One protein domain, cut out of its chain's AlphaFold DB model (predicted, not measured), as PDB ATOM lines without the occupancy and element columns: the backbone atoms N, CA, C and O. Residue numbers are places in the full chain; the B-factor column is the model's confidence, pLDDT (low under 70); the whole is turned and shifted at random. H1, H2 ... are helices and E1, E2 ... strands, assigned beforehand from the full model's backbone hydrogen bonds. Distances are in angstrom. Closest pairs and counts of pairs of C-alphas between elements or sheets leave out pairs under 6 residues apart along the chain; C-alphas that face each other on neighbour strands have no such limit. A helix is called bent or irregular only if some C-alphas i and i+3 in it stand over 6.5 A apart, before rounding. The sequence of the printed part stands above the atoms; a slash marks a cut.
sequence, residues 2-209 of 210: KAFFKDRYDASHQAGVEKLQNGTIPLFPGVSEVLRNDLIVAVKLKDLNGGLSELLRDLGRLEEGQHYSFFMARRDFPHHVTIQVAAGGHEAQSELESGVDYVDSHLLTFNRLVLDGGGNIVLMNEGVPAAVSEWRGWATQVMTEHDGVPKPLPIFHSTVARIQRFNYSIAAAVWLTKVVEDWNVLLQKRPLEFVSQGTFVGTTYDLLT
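What this domain is: This is residues 2 to 209 of the 210 residues of an uncharacterized protein of Candidatus Kaiserbacteria bacterium RIFCSPLOWO2_12_FULL_45_26 (UniProt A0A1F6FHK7). Two four-stranded sheets stand as the arms of a V, joined at its base where E4 runs on into E5; H4 and H5 cover the outside of the curled sheet E3 E1 E8 E4, H3 and H6 that of the sheet E2 E7 E6 E5. H1 packs along E5 on the other face of the second sheet, H7 lies inside the V, and the link 22 to 32 crosses its open side. The printed part has 208 residues, in the order H1 H2 E1 H3 E2 E3 H4 E4 E5 E6 H5 E7 H6 E8 H7; both sheets are antiparallel, the class mixed. It is compact, with a radius of gyration of the C-alphas of 17.2 A and spans of 51 by 37 by 33 A.

Where its parts are: The first sheet has E3, residues 80 to 87, E1, 39 to 47 (25.3 A), E8, 192 to 203 (26.8 A), and E4, 107 to 110. The second has E2, 68 to 72, E7, 157 to 166 (22.9 A), E6, 120 to 124, and E5, 112 to 115. The helices are H1, 2 to 21 (28.9 A), from C-alpha 2 at (237.643, 248.412, 297.560); H2, 33 to 36; H3, 51 to 64 (20.0 A); H4, 90 to 102, irregular, with C-alphas 98 and 101 7.8 A apart; H5, 130 to 145 (22.8 A); H6, 170 to 189 (29.3 A); and H7, 204 to 209, ending at C-alpha 209 (212.248, 227.376, 282.772).

How they stand to each other: In the twisted first sheet, N 83 and O 41 of E3 and E1, N 42 and O 200 of E1 and E8, and N 108 and O 194 of E8 and E4 are each 2.8 A apart. E8 bends by 71 degrees at residue 195. H4, over E8, and H5, over E3, are on the same face and touch at a shallow tilt of 24 degrees, opposite ways, closest at the C-alphas of Ala 92 and Met 143, 5.8 A. H7 is on the opposite face, across E8; H2 only grazes the sheet. The closest C-alphas of E3 and E7 are those of Val 81 and Ser 158, 4.9 A. In the second sheet, N 71 and O 162 of E2 and E7 are 2.9 A apart, N 160 and O 121 of E7 and E6 2.8 A, and N 122 and O 114 of the hairpin E5 and E6 2.8 A. H3 and H6 are on the same face and only just touch, with 3 pairs of C-alphas within 8 A, the closest those of Asp 58 and Val 179, 7.6 A. H1 is on the opposite face, over E5, and touches H6 with residues 17 to 21 alone, closest at the C-alphas of Leu 20 and Ala 173, 6.5 A. Every O i to N i+4 pair is within hydrogen-bond range in H1, H3, H5 and H7, 15 of 16 in H6 and 4 of 9 in H4, which has 6 of 10 O i to N i+3 pairs; H2 is too short for an i+4 pair.

The domain as a whole: The two C-alphas farthest apart, those of Glu 145 and Ala 171, are 51.4 A apart. The printed part has no cut; the links H1 to H2 and H5 to E7 are long. Its mean pLDDT is 79.2, and residues 2 to 36, 100 to 105, 117 to 118, 167 to 169 and 209 are under 70.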
ATOM      1  N   LYS A   2     238.519 247.438 298.264       30.81
ATOM      2  CA  LYS A   2     237.643 248.412 297.560       30.81
ATOM      3  C   LYS A   2     238.157 248.900 296.189       30.81
ATOM      4  O   LYS A   2     237.369 248.997 295.260       30.81
ATOM      5  N   ALA A   3     239.463 249.148 296.043       34.34
ATOM      6  CA  ALA A   3     240.048 249.591 294.769       34.34
ATOM      7  C   ALA A   3     239.931 248.531 293.653       34.34
ATOM      8  O   ALA A   3     239.500 248.842 292.554       34.34
ATOM      9  N   PHE A   4     240.189 247.257 293.970       34.12
ATOM     10  CA  PHE A   4     240.153 246.161 292.993       34.12
ATOM     11  C   PHE A   4     238.763 245.940 292.374       34.12
ATOM     12  O   PHE A   4     238.643 245.645 291.187       34.12
ATOM     13  N   PHE A   5     237.704 246.085 293.176       37.53
ATOM     14  CA  PHE A   5     236.331 245.946 292.690       37.53
ATOM     15  C   PHE A   5     235.884 247.154 291.867       37.53
ATOM     16  O   PHE A   5     235.196 246.964 290.868       37.53
ATOM     17  N   LYS A   6     236.328 248.366 292.231       46.53
ATOM     18  CA  LYS A   6     236.095 249.578 291.438       46.53
ATOM     19  C   LYS A   6     236.766 249.486 290.062       46.53
ATOM     20  O   LYS A   6     236.112 249.739 289.061       46.53
ATOM     21  N   ASP A   7     238.017 249.034 290.002       50.59
ATOM     22  CA  ASP A   7     238.756 248.930 288.736       50.59
ATOM     23  C   ASP A   7     238.140 247.875 287.799       50.59
ATOM     24  O   ASP A   7     238.022 248.092 286.594       50.59
ATOM     25  N   ARG A   8     237.669 246.741 288.343       54.19
ATOM     26  CA  ARG A   8     236.911 245.750 287.557       54.19
ATOM     27  C   ARG A   8     235.540 246.258 287.115       54.19
ATOM     28  O   ARG A   8     235.067 245.849 286.055       54.19
ATOM     29  N   TYR A   9     234.906 247.104 287.921       57.22
ATOM     30  CA  TYR A   9     233.633 247.749 287.607       57.22
ATOM     31  C   TYR A   9     233.793 248.727 286.442       57.22
ATOM     32  O   TYR A   9     233.089 248.583 285.443       57.22
ATOM     33  N   ASP A  10     234.764 249.638 286.536       58.97
ATOM     34  CA  ASP A  10     235.047 250.628 285.499       58.97
ATOM     35  C   ASP A  10     235.406 249.900 284.192       58.97
ATOM     36  O   ASP A  10     234.854 250.205 283.138       58.97
ATOM     37  N   ALA A  11     236.208 248.829 284.276       59.41
ATOM     38  CA  ALA A  11     236.547 247.991 283.128       59.41
ATOM     39  C   ALA A  11     235.344 247.238 282.529       59.41
ATOM     40  O   ALA A  11     235.242 247.132 281.308       59.41
ATOM     41  N   SER A  12     234.430 246.704 283.348       57.56
ATOM     42  CA  SER A  12     233.259 245.960 282.850       57.56
ATOM     43  C   SER A  12     232.241 246.887 282.193       57.56
ATOM     44  O   SER A  12     231.748 246.562 281.115       57.56
ATOM     45  N   HIS A  13     231.980 248.043 282.814       59.16
ATOM     46  CA  HIS A  13     231.120 249.091 282.273       59.16
ATOM     47  C   HIS A  13     231.691 249.641 280.961       59.16
ATOM     48  O   HIS A  13     230.993 249.666 279.949       59.16
ATOM     49  N   GLN A  14     232.978 250.001 280.949       58.12
ATOM     50  CA  GLN A  14     233.654 250.500 279.755       58.12
ATOM     51  C   GLN A  14     233.664 249.452 278.633       58.12
ATOM     52  O   GLN A  14     233.300 249.772 277.506       58.12
ATOM     53  N   ALA A  15     233.971 248.186 278.935       60.69
ATOM     54  CA  ALA A  15     233.919 247.108 277.947       60.69
ATOM     55  C   ALA A  15     232.498 246.865 277.405       60.69
ATOM     56  O   ALA A  15     232.339 246.539 276.229       60.69
ATOM     57  N   GLY A  16     231.464 247.008 278.241       59.03
ATOM     58  CA  GLY A  16     230.061 246.964 277.818       59.03
ATOM     59  C   GLY A  16     229.726 248.082 276.834       59.03
ATOM     60  O   GLY A  16     229.186 247.821 275.761       59.03
ATOM     61  N   VAL A  17     230.121 249.316 277.155       57.78
ATOM     62  CA  VAL A  17     229.926 250.492 276.291       57.78
ATOM     63  C   VAL A  17     230.693 250.357 274.969       57.78
ATOM     64  O   VAL A  17     230.123 250.588 273.903       57.78
ATOM     65  N   GLU A  18     231.952 249.917 275.004       56.50
ATOM     66  CA  GLU A  18     232.780 249.710 273.808       56.50
ATOM     67  C   GLU A  18     232.205 248.622 272.887       56.50
ATOM     68  O   GLU A  18     232.199 248.783 271.667       56.50
ATOM     69  N   LYS A  19     231.656 247.537 273.450       60.06
ATOM     70  CA  LYS A  19     231.001 246.467 272.677       60.06
ATOM     71  C   LYS A  19     229.657 246.875 272.087       60.06
ATOM     72  O   LYS A  19     229.283 246.355 271.042       60.06
ATOM     73  N   LEU A  20     228.947 247.813 272.714       56.72
ATOM     74  CA  LEU A  20     227.765 248.421 272.103       56.72
ATOM     75  C   LEU A  20     228.148 249.270 270.888       56.72
ATOM     76  O   LEU A  20     227.424 249.279 269.899       56.72
ATOM     77  N   GLN A  21     229.298 249.946 270.925       54.78
ATOM     78  CA  GLN A  21     229.785 250.758 269.806       54.78
ATOM     79  C   GLN A  21     230.429 249.920 268.688       54.78
ATOM     80  O   GLN A  21     230.323 250.291 267.521       54.78
ATOM     81  N   ASN A  22     231.037 248.778 269.022       46.38
ATOM     82  CA  ASN A  22     231.722 247.893 268.082       46.38
ATOM     83  C   ASN A  22     231.172 246.457 268.136       46.38
ATOM     84  O   ASN A  22     231.735 245.579 268.788       46.38
ATOM     85  N   GLY A  23     230.122 246.198 267.352       44.72
ATOM     86  CA  GLY A  23     229.801 244.853 266.869       44.72
ATOM     87  C   GLY A  23     228.499 244.219 267.362       44.72
ATOM     88  O   GLY A  23     227.870 244.606 268.342       44.72
ATOM     89  N   THR A  24     228.083 243.194 266.626       42.66
ATOM     90  CA  THR A  24     227.028 242.237 266.971       42.66
ATOM     91  C   THR A  24     227.305 241.553 268.295       42.66
ATOM     92  O   THR A  24     228.024 240.563 268.348       42.66
ATOM     93  N   ILE A  25     226.679 242.064 269.366       48.25
ATOM     94  CA  ILE A  25     226.410 241.279 270.572       48.25
ATOM     95  C   ILE A  25     225.624 240.062 270.077       48.25
ATOM     96  O   ILE A  25     224.538 240.242 269.516       48.25
ATOM     97  N   PRO A  26     226.188 238.848 270.154       40.72
ATOM     98  CA  PRO A  26     225.585 237.695 269.519       40.72
ATOM     99  C   PRO A  26     224.154 237.506 270.023       40.72
ATOM    100  O   PRO A  26     223.905 237.390 271.225       40.72
ATOM    101  N   LEU A  27     223.238 237.485 269.052       38.31
ATOM    102  CA  LEU A  27     221.846 237.058 269.140       38.31
ATOM    103  C   LEU A  27     221.813 235.641 269.718       38.31
ATOM    104  O   LEU A  27     221.832 234.677 268.968       38.31
ATOM    105  N   PHE A  28     221.810 235.534 271.044       39.12
ATOM    106  CA  PHE A  28     222.025 234.291 271.786       39.12
ATOM    107  C   PHE A  28     223.322 233.528 271.457       39.12
ATOM    108  O   PHE A  28     223.566 233.057 270.351       39.12
ATOM    109  N   PRO A  29     224.085 233.223 272.508       49.78
ATOM    110  CA  PRO A  29     224.513 231.843 272.720       49.78
ATOM    111  C   PRO A  29     224.346 231.566 274.215       49.78
ATOM    112  O   PRO A  29     225.251 231.794 275.010       49.78
ATOM    113  N   GLY A  30     223.107 231.321 274.642       41.72
ATOM    114  CA  GLY A  30     222.670 231.929 275.907       41.72
ATOM    115  C   GLY A  30     223.346 231.408 277.172       41.72
ATOM    116  O   GLY A  30     223.713 232.196 278.039       41.72
ATOM    117  N   VAL A  31     223.505 230.094 277.216       49.94
ATOM    118  CA  VAL A  31     224.179 229.286 278.223       49.94
ATOM    119  C   VAL A  31     224.752 228.160 277.367       49.94
ATOM    120  O   VAL A  31     223.970 227.510 276.663       49.94
ATOM    121  N   SER A  32     226.080 227.996 277.290       49.56
ATOM    122  CA  SER A  32     226.632 226.858 276.540       49.56
ATOM    123  C   SER A  32     225.976 225.580 277.062       49.56
ATOM    124  O   SER A  32     225.574 225.535 278.222       49.56
ATOM    125  N   GLU A  33     225.829 224.546 276.238       50.00
ATOM    126  CA  GLU A  33     225.268 223.266 276.700       50.00
ATOM    127  C   GLU A  33     225.965 222.778 277.988       50.00
ATOM    128  O   GLU A  33     225.323 222.288 278.909       50.00
ATOM    129  N   VAL A  34     227.260 223.090 278.111       48.69
ATOM    130  CA  VAL A  34     228.075 222.904 279.318       48.69
ATOM    131  C   VAL A  34     227.550 223.696 280.526       48.69
ATOM    132  O   VAL A  34     227.403 223.126 281.594       48.69
ATOM    133  N   LEU A  35     227.239 224.989 280.378       56.34
ATOM    134  CA  LEU A  35     226.705 225.824 281.466       56.34
ATOM    135  C   LEU A  35     225.232 225.497 281.808       56.34
ATOM    136  O   LEU A  35     224.751 225.865 282.880       56.34
ATOM    137  N   ARG A  36     224.494 224.835 280.900       65.75
ATOM    138  CA  ARG A  36     223.093 224.443 281.140       65.75
ATOM    139  C   ARG A  36     222.998 223.332 282.160       65.75
ATOM    140  O   ARG A  36     222.018 223.320 282.884       65.75
ATOM    141  N   ASN A  37     224.001 222.464 282.199       79.94
ATOM    142  CA  ASN A  37     224.052 221.303 283.075       79.94
ATOM    143  C   ASN A  37     224.852 221.568 284.349       79.94
ATOM    144  O   ASN A  37     224.984 220.668 285.163       79.94
ATOM    145  N   ASP A  38     225.408 222.765 284.534       88.00
ATOM    146  CA  ASP A  38     226.038 223.093 285.806       88.00
ATOM    147  C   ASP A  38     224.993 223.093 286.920       88.00
ATOM    148  O   ASP A  38     223.901 223.652 286.763       88.00
ATOM    149  N   LEU A  39     225.370 222.530 288.064       91.81
ATOM    150  CA  LEU A  39     224.622 222.707 289.293       91.81
ATOM    151  C   LEU A  39     224.799 224.147 289.769       91.81
ATOM    152  O   LEU A  39     225.921 224.646 289.900       91.81
ATOM    153  N   ILE A  40     223.688 224.809 290.060       92.19
ATOM    154  CA  ILE A  40     223.666 226.154 290.611       92.19
ATOM    155  C   ILE A  40     222.930 226.174 291.941       92.19
ATOM    156  O   ILE A  40     221.935 225.483 292.138       92.19
ATOM    157  N   VAL A  41     223.412 227.038 292.827       92.31
ATOM    158  CA  VAL A  41     222.677 227.520 293.993       92.31
ATOM    159  C   VAL A  41     222.358 228.980 293.721       92.31
ATOM    160  O   VAL A  41     223.263 229.798 293.520       92.31
ATOM    161  N   ALA A  42     221.077 229.311 293.688       91.06
ATOM    162  CA  ALA A  42     220.585 230.653 293.423       91.06
ATOM    163  C   ALA A  42     219.519 231.059 294.441       91.06
ATOM    164  O   ALA A  42     218.853 230.217 295.029       91.06
ATOM    165  N   VAL A  43     219.323 232.360 294.633       89.44
ATOM    166  CA  VAL A  43     218.231 232.899 295.455       89.44
ATOM    167  C   VAL A  43     217.269 233.653 294.574       89.44
ATOM    168  O   VAL A  43     217.684 234.590 293.892       89.44
ATOM    169  N   LYS A  44     215.986 233.289 294.629       88.94
ATOM    170  CA  LYS A  44     214.917 234.047 293.973       88.94
ATOM    171  C   LYS A  44     214.636 235.318 294.770       88.94
ATOM    172  O   LYS A  44     214.569 235.287 295.995       88.94
ATOM    173  N   LEU A  45     214.474 236.444 294.081       90.06
ATOM    174  CA  LEU A  45     214.394 237.765 294.699       90.06
ATOM    175  C   LEU A  45     213.033 238.433 294.498       90.06
ATOM    176  O   LEU A  45     212.532 238.566 293.376       90.06
ATOM    177  N   LYS A  46     212.493 238.988 295.586       89.69
ATOM    178  CA  LYS A  46     211.344 239.893 295.562       89.69
ATOM    179  C   LYS A  46     211.777 241.320 295.848       89.69
ATOM    180  O   LYS A  46     212.208 241.625 296.952       89.69
ATOM    181  N   ASP A  47     211.588 242.189 294.863       90.94
ATOM    182  CA  ASP A  47     211.658 243.642 295.025       90.94
ATOM    183  C   ASP A  47     210.645 244.104 296.080       90.94
ATOM    184  O   ASP A  47     209.449 243.808 295.960       90.94
ATOM    185  N   LEU A  48     211.134 244.805 297.102       87.12
ATOM    186  CA  LEU A  48     210.318 245.346 298.188       87.12
ATOM    187  C   LEU A  48     209.662 246.682 297.844       87.12
ATOM    188  O   LEU A  48     208.562 246.963 298.315       87.12
ATOM    189  N   ASN A  49     210.333 247.506 297.041       84.81
ATOM    190  CA  ASN A  49     210.017 248.928 296.912       84.81
ATOM    191  C   ASN A  49     209.543 249.318 295.509       84.81
ATOM    192  O   ASN A  49     209.316 250.498 295.248       84.81
ATOM    193  N   GLY A  50     209.413 248.350 294.599       86.00
ATOM    194  CA  GLY A  50     208.957 248.567 293.227       86.00
ATOM    195  C   GLY A  50     210.016 249.169 292.300       86.00
ATOM    196  O   GLY A  50     209.745 249.341 291.112       86.00
ATOM    197  N   GLY A  51     211.220 249.461 292.799       90.94
ATOM    198  CA  GLY A  51     212.255 250.132 292.017       90.94
ATOM    199  C   GLY A  51     212.818 249.269 290.883       90.94
ATOM    200  O   GLY A  51     213.181 249.806 289.842       90.94
ATOM    201  N   LEU A  52     212.793 247.932 290.997       92.62
ATOM    202  CA  LEU A  52     213.101 247.074 289.847       92.62
ATOM    203  C   LEU A  52     212.035 247.233 288.757       92.62
ATOM    204  O   LEU A  52     212.354 247.245 287.574       92.62
ATOM    205  N   SER A  53     210.767 247.385 289.138       91.31
ATOM    206  CA  SER A  53     209.676 247.556 288.170       91.31
ATOM    207  C   SER A  53     209.767 248.898 287.437       91.31
ATOM    208  O   SER A  53     209.428 248.978 286.258       91.31
ATOM    209  N   GLU A  54     210.241 249.944 288.115       93.62
ATOM    210  CA  GLU A  54     210.550 251.237 287.496       93.62
ATOM    211  C   GLU A  54     211.720 251.121 286.512       93.62
ATOM    212  O   GLU A  54     211.590 251.555 285.368       93.62
ATOM    213  N   LEU A  55     212.808 250.447 286.902       93.94
ATOM    214  CA  LEU A  55     213.952 250.200 286.022       93.94
ATOM    215  C   LEU A  55     213.542 249.425 284.767       93.94
ATOM    216  O   LEU A  55     213.862 249.826 283.651       93.94
ATOM    217  N   LEU A  56     212.786 248.339 284.933       92.19
ATOM    218  CA  LEU A  56     212.292 247.542 283.810       92.19
ATOM    219  C   LEU A  56     211.352 248.343 282.901       92.19
ATOM    220  O   LEU A  56     211.346 248.128 281.693       92.19
ATOM    221  N   ARG A  57     210.587 249.296 283.446       91.44
ATOM    222  CA  ARG A  57     209.752 250.200 282.643       91.44
ATOM    223  C   ARG A  57     210.597 251.156 281.805       91.44
ATOM    224  O   ARG A  57     210.276 251.367 280.639       91.44
ATOM    225  N   ASP A  58     211.658 251.722 282.371       91.62
ATOM    226  CA  ASP A  58     212.568 252.595 281.623       91.62
ATOM    227  C   ASP A  58     213.307 251.836 280.520       91.62
ATOM    228  O   ASP A  58     213.421 252.337 279.403       91.62
ATOM    229  N   LEU A  59     213.721 250.595 280.788       89.50
ATOM    230  CA  LEU A  59     214.268 249.707 279.762       89.50
ATOM    231  C   LEU A  59     213.214 249.343 278.702       89.50
ATOM    232  O   LEU A  59     213.518 249.359 277.513       89.50
ATOM    233  N   GLY A  60     211.962 249.097 279.094       88.06
ATOM    234  CA  GLY A  60     210.860 248.834 278.163       88.06
ATOM    235  C   GLY A  60     210.588 249.996 277.202       88.06
ATOM    236  O   GLY A  60     210.385 249.778 276.011       88.06
ATOM    237  N   ARG A  61     210.694 251.247 277.668       87.69
ATOM    238  CA  ARG A  61     210.592 252.441 276.801       87.69
ATOM    239  C   ARG A  61     211.672 252.473 275.713       87.69
ATOM    240  O   ARG A  61     211.427 252.984 274.622       87.69
ATOM    241  N   LEU A  62     212.854 251.913 275.986       84.56
ATOM    242  CA  LEU A  62     213.911 251.766 274.980       84.56
ATOM    243  C   LEU A  62     213.559 250.703 273.919       84.56
ATOM    244  O   LEU A  62     213.961 250.857 272.761       84.56
ATOM    245  N   GLU A  63     212.806 249.652 274.279       83.06
ATOM    246  CA  GLU A  63     212.281 248.662 273.317       83.06
ATOM    247  C   GLU A  63     211.207 249.264 272.409       83.06
ATOM    248  O   GLU A  63     211.225 249.043 271.199       83.06
ATOM    249  N   GLU A  64     210.285 250.051 272.973       82.81
ATOM    250  CA  GLU A  64     209.186 250.690 272.233       82.81
ATOM    251  C   GLU A  64     209.697 251.635 271.136       82.81
ATOM    252  O   GLU A  64     209.120 251.704 270.050       82.81
ATOM    253  N   GLY A  65     210.832 252.303 271.376       74.88
ATOM    254  CA  GLY A  65     211.538 253.104 270.371       74.88
ATOM    255  C   GLY A  65     212.212 252.291 269.253       74.88
ATOM    256  O   GLY A  65     212.834 252.877 268.372       74.88
ATOM    257  N   GLN A  66     212.120 250.955 269.279       70.25
ATOM    258  CA  GLN A  66     212.737 250.007 268.333       70.25
ATOM    259  C   GLN A  66     214.267 250.124 268.207       70.25
ATOM    260  O   GLN A  66     214.875 249.689 267.224       70.25
ATOM    261  N   HIS A  67     214.917 250.704 269.211       71.50
ATOM    262  CA  HIS A  67     216.372 250.821 269.273       71.50
ATOM    263  C   HIS A  67     217.024 249.572 269.882       71.50
ATOM    264  O   HIS A  67     218.166 249.236 269.554       71.50
ATOM    265  N   TYR A  68     216.265 248.867 270.725       78.31
ATOM    266  CA  TYR A  68     216.696 247.711 271.495       78.31
ATOM    267  C   TYR A  68     215.648 246.602 271.492       78.31
ATOM    268  O   TYR A  68     214.463 246.837 271.282       78.31
ATOM    269  N   SER A  69     216.105 245.393 271.786       82.12
ATOM    270  CA  SER A  69     215.277 244.290 272.269       82.12
ATOM    271  C   SER A  69     216.016 243.665 273.440       82.12
ATOM    272  O   SER A  69     217.222 243.420 273.326       82.12
ATOM    273  N   PHE A  70     215.316 243.378 274.528       84.25
ATOM    274  CA  PHE A  70     215.861 242.787 275.738       84.25
ATOM    275  C   PHE A  70     215.135 241.493 276.119       84.25
ATOM    276  O   PHE A  70     213.935 241.328 275.907       84.25
ATOM    277  N   PHE A  71     215.878 240.606 276.775       82.12
ATOM    278  CA  PHE A  71     215.310 239.649 277.722       82.12
ATOM    279  C   PHE A  71     215.351 240.258 279.107       82.12
ATOM    280  O   PHE A  71     216.423 240.673 279.535       82.12
ATOM    281  N   MET A  72     214.223 240.316 279.804       85.06
ATOM    282  CA  MET A  72     214.107 240.999 281.089       85.06
ATOM    283  C   MET A  72     213.785 240.033 282.227       85.06
ATOM    284  O   MET A  72     212.909 239.173 282.119       85.06
ATOM    285  N   ALA A  73     214.453 240.221 283.364       82.12
ATOM    286  CA  ALA A  73     214.096 239.550 284.606       82.12
ATOM    287  C   ALA A  73     212.684 239.965 285.054       82.12
ATOM    288  O   ALA A  73     212.217 241.060 284.747       82.12
ATOM    289  N   ARG A  74     211.994 239.081 285.780       81.06
ATOM    290  CA  ARG A  74     210.563 239.133 286.147       81.06
ATOM    291  C   ARG A  74     209.559 239.041 285.001       81.06
ATOM    292  O   ARG A  74     208.452 238.581 285.259       81.06
ATOM    293  N   ARG A  75     209.902 239.490 283.789       83.31
ATOM    294  CA  ARG A  75     209.037 239.324 282.610       83.31
ATOM    295  C   ARG A  75     209.221 237.943 282.001       83.31
ATOM    296  O   ARG A  75     208.252 237.212 281.855       83.31
ATOM    297  N   ASP A  76     210.466 237.618 281.671       79.62
ATOM    298  CA  ASP A  76     210.793 236.426 280.891       79.62
ATOM    299  C   ASP A  76     211.345 235.295 281.780       79.62
ATOM    300  O   ASP A  76     211.206 234.128 281.433       79.62
ATOM    301  N   PHE A  77     211.937 235.630 282.938       79.25
ATOM    302  CA  PHE A  77     212.564 234.687 283.878       79.25
ATOM    303  C   PHE A  77     212.456 235.159 285.337       79.25
ATOM    304  O   PHE A  77     212.366 236.371 285.576       79.25
ATOM    305  N   PRO A  78     212.549 234.263 286.338       83.75
ATOM    306  CA  PRO A  78     212.612 234.670 287.738       83.75
ATOM    307  C   PRO A  78     213.861 235.516 288.018       83.75
ATOM    308  O   PRO A  78     214.987 235.168 287.653       83.75
ATOM    309  N   HIS A  79     213.666 236.644 288.704       89.56
ATOM    310  CA  HIS A  79     214.774 237.480 289.156       89.56
ATOM    311  C   HIS A  79     215.508 236.789 290.306       89.56
ATOM    312  O   HIS A  79     214.873 236.334 291.259       89.56
ATOM    313  N   HIS A  80     216.831 236.691 290.208       91.00
ATOM    314  CA  HIS A  80     217.627 235.909 291.144       91.00
ATOM    315  C   HIS A  80     219.068 236.410 291.253       91.00
ATOM    316  O   HIS A  80     219.545 237.174 290.414       91.00
ATOM    317  N   VAL A  81     219.780 235.930 292.268       90.94
ATOM    318  CA  VAL A  81     221.246 235.997 292.363       90.94
ATOM    319  C   VAL A  81     221.813 234.593 292.372       90.94
ATOM    320  O   VAL A  81     221.270 233.712 293.035       90.94
ATOM    321  N   THR A  82     222.921 234.382 291.673       90.88
ATOM    322  CA  THR A  82     223.664 233.124 291.753       90.88
ATOM    323  C   THR A  82     224.683 233.203 292.885       90.88
ATOM    324  O   THR A  82     225.486 234.136 292.965       90.88
ATOM    325  N   ILE A  83     224.651 232.212 293.766       91.00
ATOM    326  CA  ILE A  83     225.492 232.133 294.960       91.00
ATOM    327  C   ILE A  83     226.725 231.302 294.668       91.00
ATOM    328  O   ILE A  83     227.839 231.766 294.929       91.00
ATOM    329  N   GLN A  84     226.513 230.120 294.083       92.31
ATOM    330  CA  GLN A  84     227.571 229.249 293.595       92.31
ATOM    331  C   GLN A  84     227.131 228.460 292.356       92.31
ATOM    332  O   GLN A  84     225.945 228.202 292.160       92.31
ATOM    333  N   VAL A  85     228.103 228.104 291.520       92.25
ATOM    334  CA  VAL A  85     227.972 227.249 290.340       92.25
ATOM    335  C   VAL A  85     229.072 226.197 290.386       92.25
ATOM    336  O   VAL A  85     230.217 226.534 290.689       92.25
ATOM    337  N   ALA A  86     228.768 224.957 290.023       92.69
ATOM    338  CA  ALA A  86     229.761 223.912 289.812       92.69
ATOM    339  C   ALA A  86     229.458 223.103 288.549       92.69
ATOM    340  O   ALA A  86     228.302 222.912 288.179       92.69
ATOM    341  N   ALA A  87     230.512 222.617 287.895       91.25
ATOM    342  CA  ALA A  87     230.365 221.550 286.913       91.25
ATOM    343  C   ALA A  87     230.261 220.210 287.660       91.25
ATOM    344  O   ALA A  87     231.151 219.896 288.449       91.25
ATOM    345  N   GLY A  88     229.206 219.430 287.414       89.00
ATOM    346  CA  GLY A  88     228.930 218.206 288.176       89.00
ATOM    347  C   GLY A  88     228.412 218.492 289.590       89.00
ATOM    348  O   GLY A  88     227.868 219.563 289.854       89.00
ATOM    349  N   GLY A  89     228.562 217.526 290.501       89.38
ATOM    350  CA  GLY A  89     228.151 217.689 291.898       89.38
ATOM    351  C   GLY A  89     226.655 217.547 292.170       89.38
ATOM    352  O   GLY A  89     226.213 217.913 293.249       89.38
ATOM    353  N   HIS A  90     225.855 217.045 291.222       91.38
ATOM    354  CA  HIS A  90     224.388 216.998 291.340       91.38
ATOM    355  C   HIS A  90     223.870 216.202 292.548       91.38
ATOM    356  O   HIS A  90     222.781 216.488 293.036       91.38
ATOM    357  N   GLU A  91     224.649 215.247 293.060       93.62
ATOM    358  CA  GLU A  91     224.312 214.486 294.272       93.62
ATOM    359  C   GLU A  91     224.254 215.377 295.527       93.62
ATOM    360  O   GLU A  91     223.508 215.081 296.458       93.62
ATOM    361  N   ALA A  92     224.913 216.543 295.501       92.62
ATOM    362  CA  ALA A  92     224.840 217.556 296.550       92.62
ATOM    363  C   ALA A  92     223.469 218.242 296.665       92.62
ATOM    364  O   ALA A  92     223.263 219.009 297.605       92.62
ATOM    365  N   GLN A  93     222.547 218.047 295.712       92.19
ATOM    366  CA  GLN A  93     221.330 218.857 295.612       92.19
ATOM    367  C   GLN A  93     220.523 218.869 296.915       92.19
ATOM    368  O   GLN A  93     220.230 219.947 297.422       92.19
ATOM    369  N   SER A  94     220.214 217.705 297.496       90.00
ATOM    370  CA  SER A  94     219.410 217.636 298.726       90.00
ATOM    371  C   SER A  94     220.110 218.252 299.941       90.00
ATOM    372  O   SER A  94     219.454 218.826 300.808       90.00
ATOM    373  N   GLU A  95     221.440 218.176 300.010       92.00
ATOM    374  CA  GLU A  95     222.214 218.805 301.083       92.00
ATOM    375  C   GLU A  95     222.235 220.330 300.922       92.00
ATOM    376  O   GLU A  95     221.951 221.064 301.869       92.00
ATOM    377  N   LEU A  96     222.456 220.819 299.702       91.50
ATOM    378  CA  LEU A  96     222.385 222.240 299.359       91.50
ATOM    379  C   LEU A  96     220.984 222.825 299.598       91.50
ATOM    380  O   LEU A  96     220.865 223.948 300.087       91.50
ATOM    381  N   GLU A  97     219.934 222.057 299.300       88.00
ATOM    382  CA  GLU A  97     218.537 222.399 299.593       88.00
ATOM    383  C   GLU A  97     218.244 222.429 301.090       88.00
ATOM    384  O   GLU A  97     217.319 223.120 301.487       88.00
ATOM    385  N   SER A  98     219.008 221.730 301.934       81.12
ATOM    386  CA  SER A  98     218.850 221.807 303.393       81.12
ATOM    387  C   SER A  98     219.517 223.047 304.007       81.12
ATOM    388  O   SER A  98     219.156 223.465 305.103       81.12
ATOM    389  N   GLY A  99     220.429 223.700 303.277       70.88
ATOM    390  CA  GLY A  99     221.113 224.931 303.690       70.88
ATOM    391  C   GLY A  99     220.281 226.217 303.572       70.88
ATOM    392  O   GLY A  99     220.860 227.302 303.487       70.88
ATOM    393  N   VAL A 100     218.945 226.133 303.527       63.00
ATOM    394  CA  VAL A 100     218.038 227.295 303.356       63.00
ATOM    395  C   VAL A 100     218.181 228.319 304.486       63.00
ATOM    396  O   VAL A 100     217.975 229.512 304.266       63.00
ATOM    397  N   ASP A 101     218.629 227.890 305.666       64.44
ATOM    398  CA  ASP A 101     218.788 228.752 306.842       64.44
ATOM    399  C   ASP A 101     219.785 229.912 306.632       64.44
ATOM    400  O   ASP A 101     219.708 230.930 307.320       64.44
ATOM    401  N   TYR A 102     220.681 229.833 305.637       62.06
ATOM    402  CA  TYR A 102     221.565 230.948 305.263       62.06
ATOM    403  C   TYR A 102     220.828 232.117 304.578       62.06
ATOM    404  O   TYR A 102     221.390 233.202 304.404       62.06
ATOM    405  N   VAL A 103     219.570 231.925 304.172       59.94
ATOM    406  CA  VAL A 103     218.878 232.762 303.183       59.94
ATOM    407  C   VAL A 103     217.665 233.496 303.737       59.94
ATOM    408  O   VAL A 103     217.425 234.643 303.349       59.94
ATOM    409  N   ASP A 104     216.920 232.866 304.644       55.94
ATOM    410  CA  ASP A 104     215.526 233.221 304.955       55.94
ATOM    411  C   ASP A 104     215.309 234.556 305.692       55.94
ATOM    412  O   ASP A 104     214.177 234.947 305.975       55.94
ATOM    413  N   SER A 105     216.363 235.336 305.930       57.12
ATOM    414  CA  SER A 105     216.264 236.626 306.624       57.12
ATOM    415  C   SER A 105     217.132 237.746 306.053       57.12
ATOM    416  O   SER A 105     217.223 238.814 306.663       57.12
ATOM    417  N   HIS A 106     217.786 237.551 304.903       71.31
ATOM    418  CA  HIS A 106     218.724 238.548 304.386       71.31
ATOM    419  C   HIS A 106     218.062 239.526 303.413       71.31
ATOM    420  O   HIS A 106     217.662 239.173 302.302       71.31
ATOM    421  N   LEU A 107     218.009 240.793 303.828       83.56
ATOM    422  CA  LEU A 107     217.789 241.915 302.926       83.56
ATOM    423  C   LEU A 107     219.008 242.043 302.008       83.56
ATOM    424  O   LEU A 107     220.119 242.322 302.463       83.56
ATOM    425  N   LEU A 108     218.799 241.848 300.711       87.88
ATOM    426  CA  LEU A 108     219.819 242.046 299.695       87.88
ATOM    427  C   LEU A 108     219.618 243.415 299.064       87.88
ATOM    428  O   LEU A 108     218.545 243.720 298.549       87.88
ATOM    429  N   THR A 109     220.654 244.242 299.109       89.94
ATOM    430  CA  THR A 109     220.621 245.573 298.507       89.94
ATOM    431  C   THR A 109     221.503 245.630 297.272       89.94
ATOM    432  O   THR A 109     222.495 244.910 297.199       89.94
ATOM    433  N   PHE A 110     221.144 246.468 296.303       92.19
ATOM    434  CA  PHE A 110     221.953 246.753 295.120       92.19
ATOM    435  C   PHE A 110     222.036 248.253 294.899       92.19
ATOM    436  O   PHE A 110     221.012 248.928 294.782       92.19
ATOM    437  N   ASN A 111     223.255 248.778 294.837       91.19
ATOM    438  CA  ASN A 111     223.504 250.214 294.736       91.19
ATOM    439  C   ASN A 111     224.158 250.641 293.412       91.19
ATOM    440  O   ASN A 111     224.523 251.808 293.261       91.19
ATOM    441  N   ARG A 112     224.301 249.716 292.455       90.88
ATOM    442  CA  ARG A 112     224.852 249.973 291.122       90.88
ATOM    443  C   ARG A 112     224.082 249.241 290.036       90.88
ATOM    444  O   ARG A 112     223.626 248.117 290.248       90.88
ATOM    445  N   LEU A 113     224.031 249.862 288.864       92.06
ATOM    446  CA  LEU A 113     223.575 249.271 287.612       92.06
ATOM    447  C   LEU A 113     224.731 249.282 286.609       92.06
ATOM    448  O   LEU A 113     225.371 250.313 286.407       92.06
ATOM    449  N   VAL A 114     225.011 248.143 285.985       86.81
ATOM    450  CA  VAL A 114     226.154 247.980 285.080       86.81
ATOM    451  C   VAL A 114     225.719 247.315 283.787       86.81
ATOM    452  O   VAL A 114     224.955 246.356 283.806       86.81
ATOM    453  N   LEU A 115     226.241 247.816 282.667       82.19
ATOM    454  CA  LEU A 115     226.274 247.093 281.401       82.19
ATOM    455  C   LEU A 115     227.536 246.245 281.415       82.19
ATOM    456  O   LEU A 115     228.635 246.797 281.398       82.19
ATOM    457  N   ASP A 116     227.403 244.930 281.515       71.06
ATOM    458  CA  ASP A 116     228.571 244.071 281.422       71.06
ATOM    459  C   ASP A 116     229.050 243.976 279.964       71.06
ATOM    460  O   ASP A 116     228.310 244.190 278.998       71.06
ATOM    461  N   GLY A 117     230.316 243.607 279.782       63.38
ATOM    462  CA  GLY A 117     230.871 243.335 278.457       63.38
ATOM    463  C   GLY A 117     230.194 242.169 277.714       63.38
ATOM    464  O   GLY A 117     230.619 241.823 276.619       63.38
ATOM    465  N   GLY A 118     229.205 241.490 278.283       65.81
ATOM    466  CA  GLY A 118     228.429 240.425 277.645       65.81
ATOM    467  C   GLY A 118     227.101 240.901 277.052       65.81
ATOM    468  O   GLY A 118     226.397 240.090 276.448       65.81
ATOM    469  N   GLY A 119     226.757 242.185 277.206       73.69
ATOM    470  CA  GLY A 119     225.448 242.722 276.831       73.69
ATOM    471  C   GLY A 119     224.365 242.473 277.885       73.69
ATOM    472  O   GLY A 119     223.180 242.620 277.582       73.69
ATOM    473  N   ASN A 120     224.737 242.086 279.106       82.31
ATOM    474  CA  ASN A 120     223.829 242.026 280.242       82.31
ATOM    475  C   ASN A 120     223.774 243.385 280.939       82.31
ATOM    476  O   ASN A 120     224.764 244.100 281.054       82.31
ATOM    477  N   ILE A 121     222.600 243.707 281.453       89.00
ATOM    478  CA  ILE A 121     222.364 244.795 282.384       89.00
ATOM    479  C   ILE A 121     222.187 244.143 283.750       89.00
ATOM    480  O   ILE A 121     221.285 243.318 283.932       89.00
ATOM    481  N   VAL A 122     223.057 244.473 284.697       91.31
ATOM    482  CA  VAL A 122     223.132 243.800 285.996       91.31
ATOM    483  C   VAL A 122     223.077 244.802 287.142       91.31
ATOM    484  O   VAL A 122     223.723 245.850 287.110       91.31
ATOM    485  N   LEU A 123     222.310 244.463 288.172       93.00
ATOM    486  CA  LEU A 123     222.384 245.085 289.485       93.00
ATOM    487  C   LEU A 123     223.537 244.464 290.260       93.00
ATOM    488  O   LEU A 123     223.688 243.245 290.270       93.00
ATOM    489  N   MET A 124     224.346 245.281 290.924       89.75
ATOM    490  CA  MET A 124     225.456 244.783 291.738       89.75
ATOM    491  C   MET A 124     225.783 245.710 292.911       89.75
ATOM    492  O   MET A 124     225.257 246.819 293.018       89.75
ATOM    493  N   ASN A 125     226.667 245.228 293.782       82.50
ATOM    494  CA  ASN A 125     227.301 246.008 294.840       82.50
ATOM    495  C   ASN A 125     228.800 246.162 294.573       82.50
ATOM    496  O   ASN A 125     229.405 245.354 293.869       82.50
ATOM    497  N   GLU A 126     229.424 247.147 295.223       71.75
ATOM    498  CA  GLU A 126     230.887 247.326 295.214       71.75
ATOM    499  C   GLU A 126     231.654 246.151 295.864       71.75
ATOM    500  O   GLU A 126     232.876 246.072 295.753       71.75
ATOM    501  N   GLY A 127     230.962 245.225 296.533       73.56
ATOM    502  CA  GLY A 127     231.544 244.016 297.107       73.56
ATOM    503  C   GLY A 127     230.504 242.924 297.349       73.56
ATOM    504  O   GLY A 127     229.297 243.162 297.283       73.56
ATOM    505  N   VAL A 128     230.985 241.718 297.643       80.81
ATOM    506  CA  VAL A 128     230.136 240.588 298.043       80.81
ATOM    507  C   VAL A 128     229.827 240.726 299.539       80.81
ATOM    508  O   VAL A 128     230.769 240.869 300.322       80.81
ATOM    509  N   PRO A 129     228.551 240.702 299.966       81.62
ATOM    510  CA  PRO A 129     228.214 240.698 301.389       81.62
ATOM    511  C   PRO A 129     228.885 239.535 302.137       81.62
ATOM    512  O   PRO A 129     229.069 238.456 301.569       81.62
ATOM    513  N   ALA A 130     229.231 239.733 303.414       82.75
ATOM    514  CA  ALA A 130     229.908 238.708 304.220       82.75
ATOM    515  C   ALA A 130     229.086 237.411 304.303       82.75
ATOM    516  O   ALA A 130     229.602 236.354 303.958       82.75
ATOM    517  N   ALA A 131     227.788 237.518 304.610       80.38
ATOM    518  CA  ALA A 131     226.870 236.376 304.655       80.38
ATOM    519  C   ALA A 131     226.812 235.606 303.321       80.38
ATOM    520  O   ALA A 131     226.867 234.380 303.294       80.38
ATOM    521  N   VAL A 132     226.789 236.321 302.189       85.06
ATOM    522  CA  VAL A 132     226.839 235.696 300.856       85.06
ATOM    523  C   VAL A 132     228.182 234.998 300.620       85.06
ATOM    524  O   VAL A 132     228.224 233.945 299.989       85.06
ATOM    525  N   SER A 133     229.284 235.565 301.115       86.56
ATOM    526  CA  SER A 133     230.617 234.962 300.982       86.56
ATOM    527  C   SER A 133     230.747 233.678 301.800       86.56
ATOM    528  O   SER A 133     231.281 232.695 301.289       86.56
ATOM    529  N   GLU A 134     230.240 233.667 303.034       87.00
ATOM    530  CA  GLU A 134     230.201 232.476 303.890       87.00
ATOM    531  C   GLU A 134     229.366 231.373 303.250       87.00
ATOM    532  O   GLU A 134     229.840 230.248 303.094       87.00
ATOM    533  N   TRP A 135     228.165 231.714 302.784       87.62
ATOM    534  CA  TRP A 135     227.290 230.741 302.149       87.62
ATOM    535  C   TRP A 135     227.865 230.202 300.836       87.62
ATOM    536  O   TRP A 135     227.821 228.999 300.584       87.62
ATOM    537  N   ARG A 136     228.502 231.056 300.027       89.69
ATOM    538  CA  ARG A 136     229.267 230.603 298.861       89.69
ATOM    539  C   ARG A 136     230.382 229.641 299.266       89.69
ATOM    540  O   ARG A 136     230.588 228.653 298.567       89.69
ATOM    541  N   GLY A 137     231.103 229.916 300.352       91.25
ATOM    542  CA  GLY A 137     232.147 229.036 300.881       91.25
ATOM    543  C   GLY A 137     231.600 227.665 301.272       91.25
ATOM    544  O   GLY A 137     232.126 226.652 300.821       91.25
ATOM    545  N   TRP A 138     230.492 227.639 302.013       91.94
ATOM    546  CA  TRP A 138     229.795 226.404 302.371       91.94
ATOM    547  C   TRP A 138     229.320 225.630 301.134       91.94
ATOM    548  O   TRP A 138     229.672 224.467 300.967       91.94
ATOM    549  N   ALA A 139     228.616 226.285 300.204       92.62
ATOM    550  CA  ALA A 139     228.135 225.638 298.981       92.62
ATOM    551  C   ALA A 139     229.292 225.096 298.125       92.62
ATOM    552  O   ALA A 139     229.175 224.036 297.523       92.62
ATOM    553  N   THR A 140     230.431 225.799 298.098       94.31
ATOM    554  CA  THR A 140     231.662 225.331 297.436       94.31
ATOM    555  C   THR A 140     232.156 224.032 298.055       94.31
ATOM    556  O   THR A 140     232.499 223.111 297.318       94.31
ATOM    557  N   GLN A 141     232.204 223.966 299.385       94.75
ATOM    558  CA  GLN A 141     232.646 222.781 300.108       94.75
ATOM    559  C   GLN A 141     231.728 221.597 299.810       94.75
ATOM    560  O   GLN A 141     232.217 220.586 299.317       94.75
ATOM    561  N   VAL A 142     230.415 221.761 300.002       94.88
ATOM    562  CA  VAL A 142     229.427 220.704 299.742       94.88
ATOM    563  C   VAL A 142     229.534 220.221 298.296       94.88
ATOM    564  O   VAL A 142     229.713 219.038 298.047       94.88
ATOM    565  N   MET A 143     229.540 221.127 297.313       95.31
ATOM    566  CA  MET A 143     229.697 220.726 295.908       95.31
ATOM    567  C   MET A 143     230.996 219.952 295.653       95.31
ATOM    568  O   MET A 143     230.988 219.039 294.839       95.31
ATOM    569  N   THR A 144     232.094 220.299 296.330       96.38
ATOM    570  CA  THR A 144     233.388 219.608 296.178       96.38
ATOM    571  C   THR A 144     233.369 218.211 296.800       96.38
ATOM    572  O   THR A 144     233.969 217.295 296.247       96.38
ATOM    573  N   GLU A 145     232.685 218.035 297.932       97.19
ATOM    574  CA  GLU A 145     232.535 216.736 298.607       97.19
ATOM    575  C   GLU A 145     231.743 215.725 297.764       97.19
ATOM    576  O   GLU A 145     231.967 214.523 297.882       97.19
ATOM    577  N   HIS A 146     230.888 216.217 296.864       95.81
ATOM    578  CA  HIS A 146     230.105 215.422 295.912       95.81
ATOM    579  C   HIS A 146     230.694 215.442 294.485       95.81
ATOM    580  O   HIS A 146     229.959 215.407 293.503       95.81
ATOM    581  N   ASP A 147     232.023 215.544 294.349       95.25
ATOM    582  CA  ASP A 147     232.767 215.507 293.072       95.25
ATOM    583  C   ASP A 147     232.434 216.631 292.063       95.25
ATOM    584  O   ASP A 147     232.759 216.561 290.871       95.25
ATOM    585  N   GLY A 148     231.799 217.710 292.519       93.88
ATOM    586  CA  GLY A 148     231.603 218.924 291.738       93.88
ATOM    587  C   GLY A 148     232.886 219.745 291.615       93.88
ATOM    588  O   GLY A 148     233.752 219.743 292.488       93.88
ATOM    589  N   VAL A 149     232.992 220.513 290.530       95.50
ATOM    590  CA  VAL A 149     234.080 221.475 290.303       95.50
ATOM    591  C   VAL A 149     233.514 222.898 290.364       95.50
ATOM    592  O   VAL A 149     232.993 223.389 289.353       95.50
ATOM    593  N   PRO A 150     233.589 223.580 291.526       92.56
ATOM    594  CA  PRO A 150     233.056 224.925 291.689       92.56
ATOM    595  C   PRO A 150     233.745 225.950 290.789       92.56
ATOM    596  O   PRO A 150     234.968 225.965 290.632       92.56
ATOM    597  N   LYS A 151     232.951 226.852 290.214       89.75
ATOM    598  CA  LYS A 151     233.421 227.921 289.333       89.75
ATOM    599  C   LYS A 151     233.614 229.213 290.127       89.75
ATOM    600  O   LYS A 151     232.826 229.532 291.015       89.75
ATOM    601  N   PRO A 152     234.648 230.011 289.821       82.06
ATOM    602  CA  PRO A 152     234.849 231.281 290.500       82.06
ATOM    603  C   PRO A 152     233.748 232.282 290.122       82.06
ATOM    604  O   PRO A 152     233.568 232.605 288.949       82.06
ATOM    605  N   LEU A 153     233.065 232.838 291.128       80.69
ATOM    606  CA  LEU A 153     232.078 233.913 290.971       80.69
ATOM    607  C   LEU A 153     232.621 235.231 291.545       80.69
ATOM    608  O   LEU A 153     232.424 235.533 292.722       80.69
ATOM    609  N   PRO A 154     233.337 236.044 290.754       70.81
ATOM    610  CA  PRO A 154     234.066 237.199 291.278       70.81
ATOM    611  C   PRO A 154     233.168 238.365 291.706       70.81
ATOM    612  O   PRO A 154     233.632 239.253 292.416       70.81
ATOM    613  N   ILE A 155     231.911 238.388 291.263       79.62
ATOM    614  CA  ILE A 155     230.971 239.479 291.523       79.62
ATOM    615  C   ILE A 155     229.681 238.937 292.132       79.62
ATOM    616  O   ILE A 155     229.244 237.830 291.817       79.62
ATOM    617  N   PHE A 156     229.070 239.733 293.005       85.69
ATOM    618  CA  PHE A 156     227.702 239.516 293.458       85.69
ATOM    619  C   PHE A 156     226.788 240.418 292.639       85.69
ATOM    620  O   PHE A 156     226.855 241.642 292.761       85.69
ATOM    621  N   HIS A 157     225.997 239.809 291.761       90.12
ATOM    622  CA  HIS A 157     225.147 240.532 290.833       90.12
ATOM    623  C   HIS A 157     223.829 239.802 290.612       90.12
ATOM    624  O   HIS A 157     223.726 238.593 290.829       90.12
ATOM    625  N   SER A 158     222.847 240.556 290.139       91.50
ATOM    626  CA  SER A 158     221.596 240.047 289.613       91.50
ATOM    627  C   SER A 158     221.350 240.634 288.232       91.50
ATOM    628  O   SER A 158     221.349 241.854 288.058       91.50
ATOM    629  N   THR A 159     221.145 239.784 287.234       89.12
ATOM    630  CA  THR A 159     220.823 240.247 285.882       89.12
ATOM    631  C   THR A 159     219.390 240.770 285.843       89.12
ATOM    632  O   THR A 159     218.453 240.074 286.235       89.12
ATOM    633  N   VAL A 160     219.217 242.004 285.367       92.00
ATOM    634  CA  VAL A 160     217.898 242.633 285.184       92.00
ATOM    635  C   VAL A 160     217.434 242.580 283.742       92.00
ATOM    636  O   VAL A 160     216.244 242.420 283.491       92.00
ATOM    637  N   ALA A 161     218.364 242.685 282.799       88.38
ATOM    638  CA  ALA A 161     218.060 242.572 281.387       88.38
ATOM    639  C   ALA A 161     219.268 242.057 280.606       88.38
ATOM    640  O   ALA A 161     220.402 242.138 281.067       88.38
ATOM    641  N   ARG A 162     219.040 241.558 279.398       84.25
ATOM    642  CA  ARG A 162     220.080 241.198 278.439       84.25
ATOM    643  C   ARG A 162     219.699 241.716 277.071       84.25
ATOM    644  O   ARG A 162     218.601 241.444 276.602       84.25
ATOM    645  N   ILE A 163     220.612 242.421 276.423       81.75
ATOM    646  CA  ILE A 163     220.424 242.956 275.078       81.75
ATOM    647  C   ILE A 163     220.422 241.790 274.090       81.75
ATOM    648  O   ILE A 163     221.413 241.080 273.934       81.75
ATOM    649  N   GLN A 164     219.287 241.591 273.430       75.38
ATOM    650  CA  GLN A 164     219.096 240.597 272.379       75.38
ATOM    651  C   GLN A 164     219.374 241.185 270.997       75.38
ATOM    652  O   GLN A 164     219.965 240.527 270.142       75.38
ATOM    653  N   ARG A 165     218.905 242.410 270.758       72.75
ATOM    654  CA  ARG A 165     219.141 243.155 269.521       72.75
ATOM    655  C   ARG A 165     219.500 244.579 269.864       72.75
ATOM    656  O   ARG A 165     218.905 245.176 270.758       72.75
ATOM    657  N   PHE A 166     220.439 245.108 269.099       71.31
ATOM    658  CA  PHE A 166     220.841 246.493 269.176       71.31
ATOM    659  C   PHE A 166     220.874 247.068 267.765       71.31
ATOM    660  O   PHE A 166     221.577 246.560 266.895       71.31
ATOM    661  N   ASN A 167     220.068 248.100 267.528       68.00
ATOM    662  CA  ASN A 167     220.149 248.876 266.304       68.00
ATOM    663  C   ASN A 167     221.296 249.871 266.508       68.00
ATOM    664  O   ASN A 167     221.134 250.779 267.318       68.00
ATOM    665  N   TYR A 168     222.435 249.661 265.835       65.25
ATOM    666  CA  TYR A 168     223.752 250.328 265.976       65.25
ATOM    667  C   TYR A 168     223.787 251.858 265.810       65.25
ATOM    668  O   TYR A 168     224.792 252.442 265.409       65.25
ATOM    669  N   SER A 169     222.693 252.542 266.100       69.81
ATOM    670  CA  SER A 169     222.631 253.979 266.218       69.81
ATOM    671  C   SER A 169     223.415 254.441 267.444       69.81
ATOM    672  O   SER A 169     223.155 254.024 268.573       69.81
ATOM    673  N   ILE A 170     224.323 255.391 267.222       71.31
ATOM    674  CA  ILE A 170     225.023 256.124 268.286       71.31
ATOM    675  C   ILE A 170     224.014 256.724 269.275       71.31
ATOM    676  O   ILE A 170     224.235 256.682 270.481       71.31
ATOM    677  N   ALA A 171     222.878 257.230 268.781       75.00
ATOM    678  CA  ALA A 171     221.841 257.816 269.627       75.00
ATOM    679  C   ALA A 171     221.229 256.791 270.591       75.00
ATOM    680  O   ALA A 171     220.962 257.122 271.743       75.00
ATOM    681  N   ALA A 172     221.059 255.545 270.142       73.19
ATOM    682  CA  ALA A 172     220.577 254.472 270.995       73.19
ATOM    683  C   ALA A 172     221.599 254.189 272.105       73.19
ATOM    684  O   ALA A 172     221.247 254.302 273.278       73.19
ATOM    685  N   ALA A 173     222.869 253.943 271.748       74.38
ATOM    686  CA  ALA A 173     223.941 253.684 272.718       74.38
ATOM    687  C   ALA A 173     224.052 254.789 273.780       74.38
ATOM    688  O   ALA A 173     224.095 254.493 274.970       74.38
ATOM    689  N   VAL A 174     224.031 256.058 273.355       79.56
ATOM    690  CA  VAL A 174     224.048 257.215 274.263       79.56
ATOM    691  C   VAL A 174     222.851 257.195 275.212       79.56
ATOM    692  O   VAL A 174     223.001 257.490 276.397       79.56
ATOM    693  N   TRP A 175     221.667 256.825 274.725       82.50
ATOM    694  CA  TRP A 175     220.467 256.780 275.551       82.50
ATOM    695  C   TRP A 175     220.523 255.664 276.597       82.50
ATOM    696  O   TRP A 175     220.221 255.915 277.762       82.50
ATOM    697  N   LEU A 176     220.972 254.462 276.229       84.00
ATOM    698  CA  LEU A 176     221.156 253.379 277.197       84.00
ATOM    699  C   LEU A 176     222.203 253.739 278.258       84.00
ATOM    700  O   LEU A 176     221.955 253.527 279.445       84.00
ATOM    701  N   THR A 177     223.333 254.331 277.857       82.56
ATOM    702  CA  THR A 177     224.340 254.834 278.803       82.56
ATOM    703  C   THR A 177     223.725 255.849 279.758       82.56
ATOM    704  O   THR A 177     223.871 255.709 280.969       82.56
ATOM    705  N   LYS A 178     222.954 256.808 279.233       86.50
ATOM    706  CA  LYS A 178     222.270 257.807 280.053       86.50
ATOM    707  C   LYS A 178     221.309 257.174 281.063       86.50
ATOM    708  O   LYS A 178     221.322 257.566 282.224       86.50
ATOM    709  N   VAL A 179     220.503 256.194 280.648       89.69
ATOM    710  CA  VAL A 179     219.599 255.473 281.563       89.69
ATOM    711  C   VAL A 179     220.399 254.800 282.679       89.69
ATOM    712  O   VAL A 179     220.029 254.900 283.844       89.69
ATOM    713  N   VAL A 180     221.527 254.164 282.351       88.62
ATOM    714  CA  VAL A 180     222.388 253.499 283.342       88.62
ATOM    715  C   VAL A 180     223.038 254.494 284.305       88.62
ATOM    716  O   VAL A 180     223.099 254.232 285.507       88.62
ATOM    717  N   GLU A 181     223.501 255.641 283.819       89.38
ATOM    718  CA  GLU A 181     224.059 256.715 284.648       89.38
ATOM    719  C   GLU A 181     223.005 257.330 285.575       89.38
ATOM    720  O   GLU A 181     223.240 257.440 286.783       89.38
ATOM    721  N   ASP A 182     221.827 257.662 285.040       93.19
ATOM    722  CA  ASP A 182     220.710 258.226 285.801       93.19
ATOM    723  C   ASP A 182     220.282 257.248 286.918       93.19
ATOM    724  O   ASP A 182     220.145 257.643 288.081       93.19
ATOM    725  N   TRP A 183     220.180 255.948 286.610       94.50
ATOM    726  CA  TRP A 183     219.913 254.913 287.612       94.50
ATOM    727  C   TRP A 183     221.030 254.788 288.645       94.50
ATOM    728  O   TRP A 183     220.739 254.690 289.832       94.50
ATOM    729  N   ASN A 184     222.305 254.853 288.263       92.62
ATOM    730  CA  ASN A 184     223.400 254.815 289.238       92.62
ATOM    731  C   ASN A 184     223.341 255.981 290.239       92.62
ATOM    732  O   ASN A 184     223.599 255.773 291.427       92.62
ATOM    733  N   VAL A 185     222.953 257.186 289.805       92.69
ATOM    734  CA  VAL A 185     222.747 258.332 290.711       92.69
ATOM    735  C   VAL A 185     221.601 258.066 291.693       92.69
ATOM    736  O   VAL A 185     221.704 258.416 292.873       92.69
ATOM    737  N   LEU A 186     220.514 257.443 291.230       93.75
ATOM    738  CA  LEU A 186     219.385 257.061 292.084       93.75
ATOM    739  C   LEU A 186     219.786 255.975 293.090       93.75
ATOM    740  O   LEU A 186     219.557 256.141 294.288       93.75
ATOM    741  N   LEU A 187     220.448 254.915 292.627       93.19
ATOM    742  CA  LEU A 187     220.850 253.757 293.428       93.19
ATOM    743  C   LEU A 187     221.865 254.098 294.526       93.19
ATOM    744  O   LEU A 187     221.844 253.486 295.592       93.19
ATOM    745  N   GLN A 188     222.714 255.105 294.313       89.38
ATOM    746  CA  GLN A 188     223.608 255.616 295.356       89.38
ATOM    747  C   GLN A 188     222.859 256.274 296.521       89.38
ATOM    748  O   GLN A 188     223.341 256.246 297.652       89.38
ATOM    749  N   LYS A 189     221.699 256.887 296.257       91.88
ATOM    750  CA  LYS A 189     220.869 257.545 297.279       91.88
ATOM    751  C   LYS A 189     219.864 256.582 297.898       91.88
ATOM    752  O   LYS A 189     219.563 256.683 299.083       91.88
ATOM    753  N   ARG A 190     219.329 255.681 297.079       91.56
ATOM    754  CA  ARG A 190     218.307 254.707 297.440       91.56
ATOM    755  C   ARG A 190     218.617 253.384 296.735       91.56
ATOM    756  O   ARG A 190     218.139 253.174 295.620       91.56
ATOM    757  N   PRO A 191     219.423 252.512 297.361       92.81
ATOM    758  CA  PRO A 191     219.672 251.175 296.841       92.81
ATOM    759  C   PRO A 191     218.359 250.421 296.612       92.81
ATOM    760  O   PRO A 191     217.390 250.618 297.350       92.81
ATOM    761  N   LEU A 192     218.323 249.547 295.607       94.25
ATOM    762  CA  LEU A 192     217.209 248.615 295.464       94.25
ATOM    763  C   LEU A 192     217.314 247.542 296.529       94.25
ATOM    764  O   LEU A 192     218.397 247.020 296.773       94.25
ATOM    765  N   GLU A 193     216.182 247.214 297.131       92.56
ATOM    766  CA  GLU A 193     216.086 246.304 298.260       92.56
ATOM    767  C   GLU A 193     215.245 245.093 297.873       92.56
ATOM    768  O   GLU A 193     214.130 245.221 297.355       92.56
ATOM    769  N   PHE A 194     215.788 243.915 298.146       91.88
ATOM    770  CA  PHE A 194     215.187 242.641 297.809       91.88
ATOM    771  C   PHE A 194     215.147 241.741 299.030       91.88
ATOM    772  O   PHE A 194     216.110 241.662 299.792       91.88
ATOM    773  N   VAL A 195     214.048 241.010 299.174       89.25
ATOM    774  CA  VAL A 195     213.975 239.866 300.086       89.25
ATOM    775  C   VAL A 195     214.101 238.579 299.300       89.25
ATOM    776  O   VAL A 195     213.646 238.485 298.155       89.25
ATOM    777  N   SER A 196     214.708 237.583 299.933       87.44
ATOM    778  CA  SER A 196     214.688 236.226 299.413       87.44
ATOM    779  C   SER A 196     213.252 235.695 299.319       87.44
ATOM    780  O   SER A 196     212.412 235.971 300.175       87.44
ATOM    781  N   GLN A 197     212.975 234.930 298.266       85.12
ATOM    782  CA  GLN A 197     211.772 234.107 298.109       85.12
ATOM    783  C   GLN A 197     212.082 232.610 298.183       85.12
ATOM    784  O   GLN A 197     211.267 231.795 297.754       85.12
ATOM    785  N   GLY A 198     213.267 232.268 298.679       83.69
ATOM    786  CA  GLY A 198     213.763 230.907 298.773       83.69
ATOM    787  C   GLY A 198     214.962 230.646 297.867       83.69
ATOM    788  O   GLY A 198     215.239 231.358 296.890       83.69
ATOM    789  N   THR A 199     215.670 229.587 298.232       86.94
ATOM    790  CA  THR A 199     216.807 229.049 297.494       86.94
ATOM    791  C   THR A 199     216.313 228.139 296.382       86.94
ATOM    792  O   THR A 199     215.396 227.343 296.557       86.94
ATOM    793  N   PHE A 200     216.946 228.255 295.227       89.62
ATOM    794  CA  PHE A 200     216.848 227.318 294.131       89.62
ATOM    795  C   PHE A 200     218.163 226.547 294.032       89.62
ATOM    796  O   PHE A 200     219.231 227.161 293.949       89.62
ATOM    797  N   VAL A 201     218.072 225.222 294.005       92.19
ATOM    798  CA  VAL A 201     219.186 224.329 293.695       92.19
ATOM    799  C   VAL A 201     218.762 223.462 292.521       92.19
ATOM    800  O   VAL A 201     217.670 222.904 292.518       92.19
ATOM    801  N   GLY A 202     219.594 223.396 291.496       90.94
ATOM    802  CA  GLY A 202     219.273 222.676 290.269       90.94
ATOM    803  C   GLY A 202     220.146 223.171 289.139       90.94
ATOM    804  O   GLY A 202     221.216 223.726 289.384       90.94
ATOM    805  N   THR A 203     219.709 223.003 287.900       88.12
ATOM    806  CA  THR A 203     220.498 223.485 286.770       88.12
ATOM    807  C   THR A 203     220.147 224.918 286.380       88.12
ATOM    808  O   THR A 203     219.056 225.424 286.662       88.12
ATOM    809  N   THR A 204     221.061 225.594 285.674       73.94
ATOM    810  CA  THR A 204     220.759 226.907 285.076       73.94
ATOM    811  C   THR A 204     219.550 226.829 284.140       73.94
ATOM    812  O   THR A 204     218.772 227.776 284.059       73.94
ATOM    813  N   TYR A 205     219.367 225.708 283.435       76.19
ATOM    814  CA  TYR A 205     218.211 225.507 282.564       76.19
ATOM    815  C   TYR A 205     216.895 225.445 283.350       76.19
ATOM    816  O   TYR A 205     215.932 226.120 282.985       76.19
ATOM    817  N   ASP A 206     216.874 224.702 284.454       83.25
ATOM    818  CA  ASP A 206     215.689 224.549 285.305       83.25
ATOM    819  C   ASP A 206     215.277 225.885 285.940       83.25
ATOM    820  O   ASP A 206     214.097 226.240 285.965       83.25
ATOM    821  N   LEU A 207     216.248 226.692 286.381       80.12
ATOM    822  CA  LEU A 207     215.967 228.022 286.928       80.12
ATOM    823  C   LEU A 207     215.334 228.958 285.894       80.12
ATOM    824  O   LEU A 207     214.490 229.781 286.235       80.12
ATOM    825  N   LEU A 208     215.765 228.861 284.637       70.88
ATOM    826  CA  LEU A 208     215.253 229.688 283.548       70.88
ATOM    827  C   LEU A 208     213.936 229.147 282.968       70.88
ATOM    828  O   LEU A 208     213.309 229.812 282.160       70.88
ATOM    829  N   THR A 209     213.488 227.951 283.327       67.44
ATOM    830  CA  THR A 209     212.248 227.376 282.772       67.44
ATOM    831  C   THR A 209     211.145 227.185 283.811       67.44
ATOM    832  O   THR A 209     210.060 226.720 283.459       67.44
TER     833      THR A 209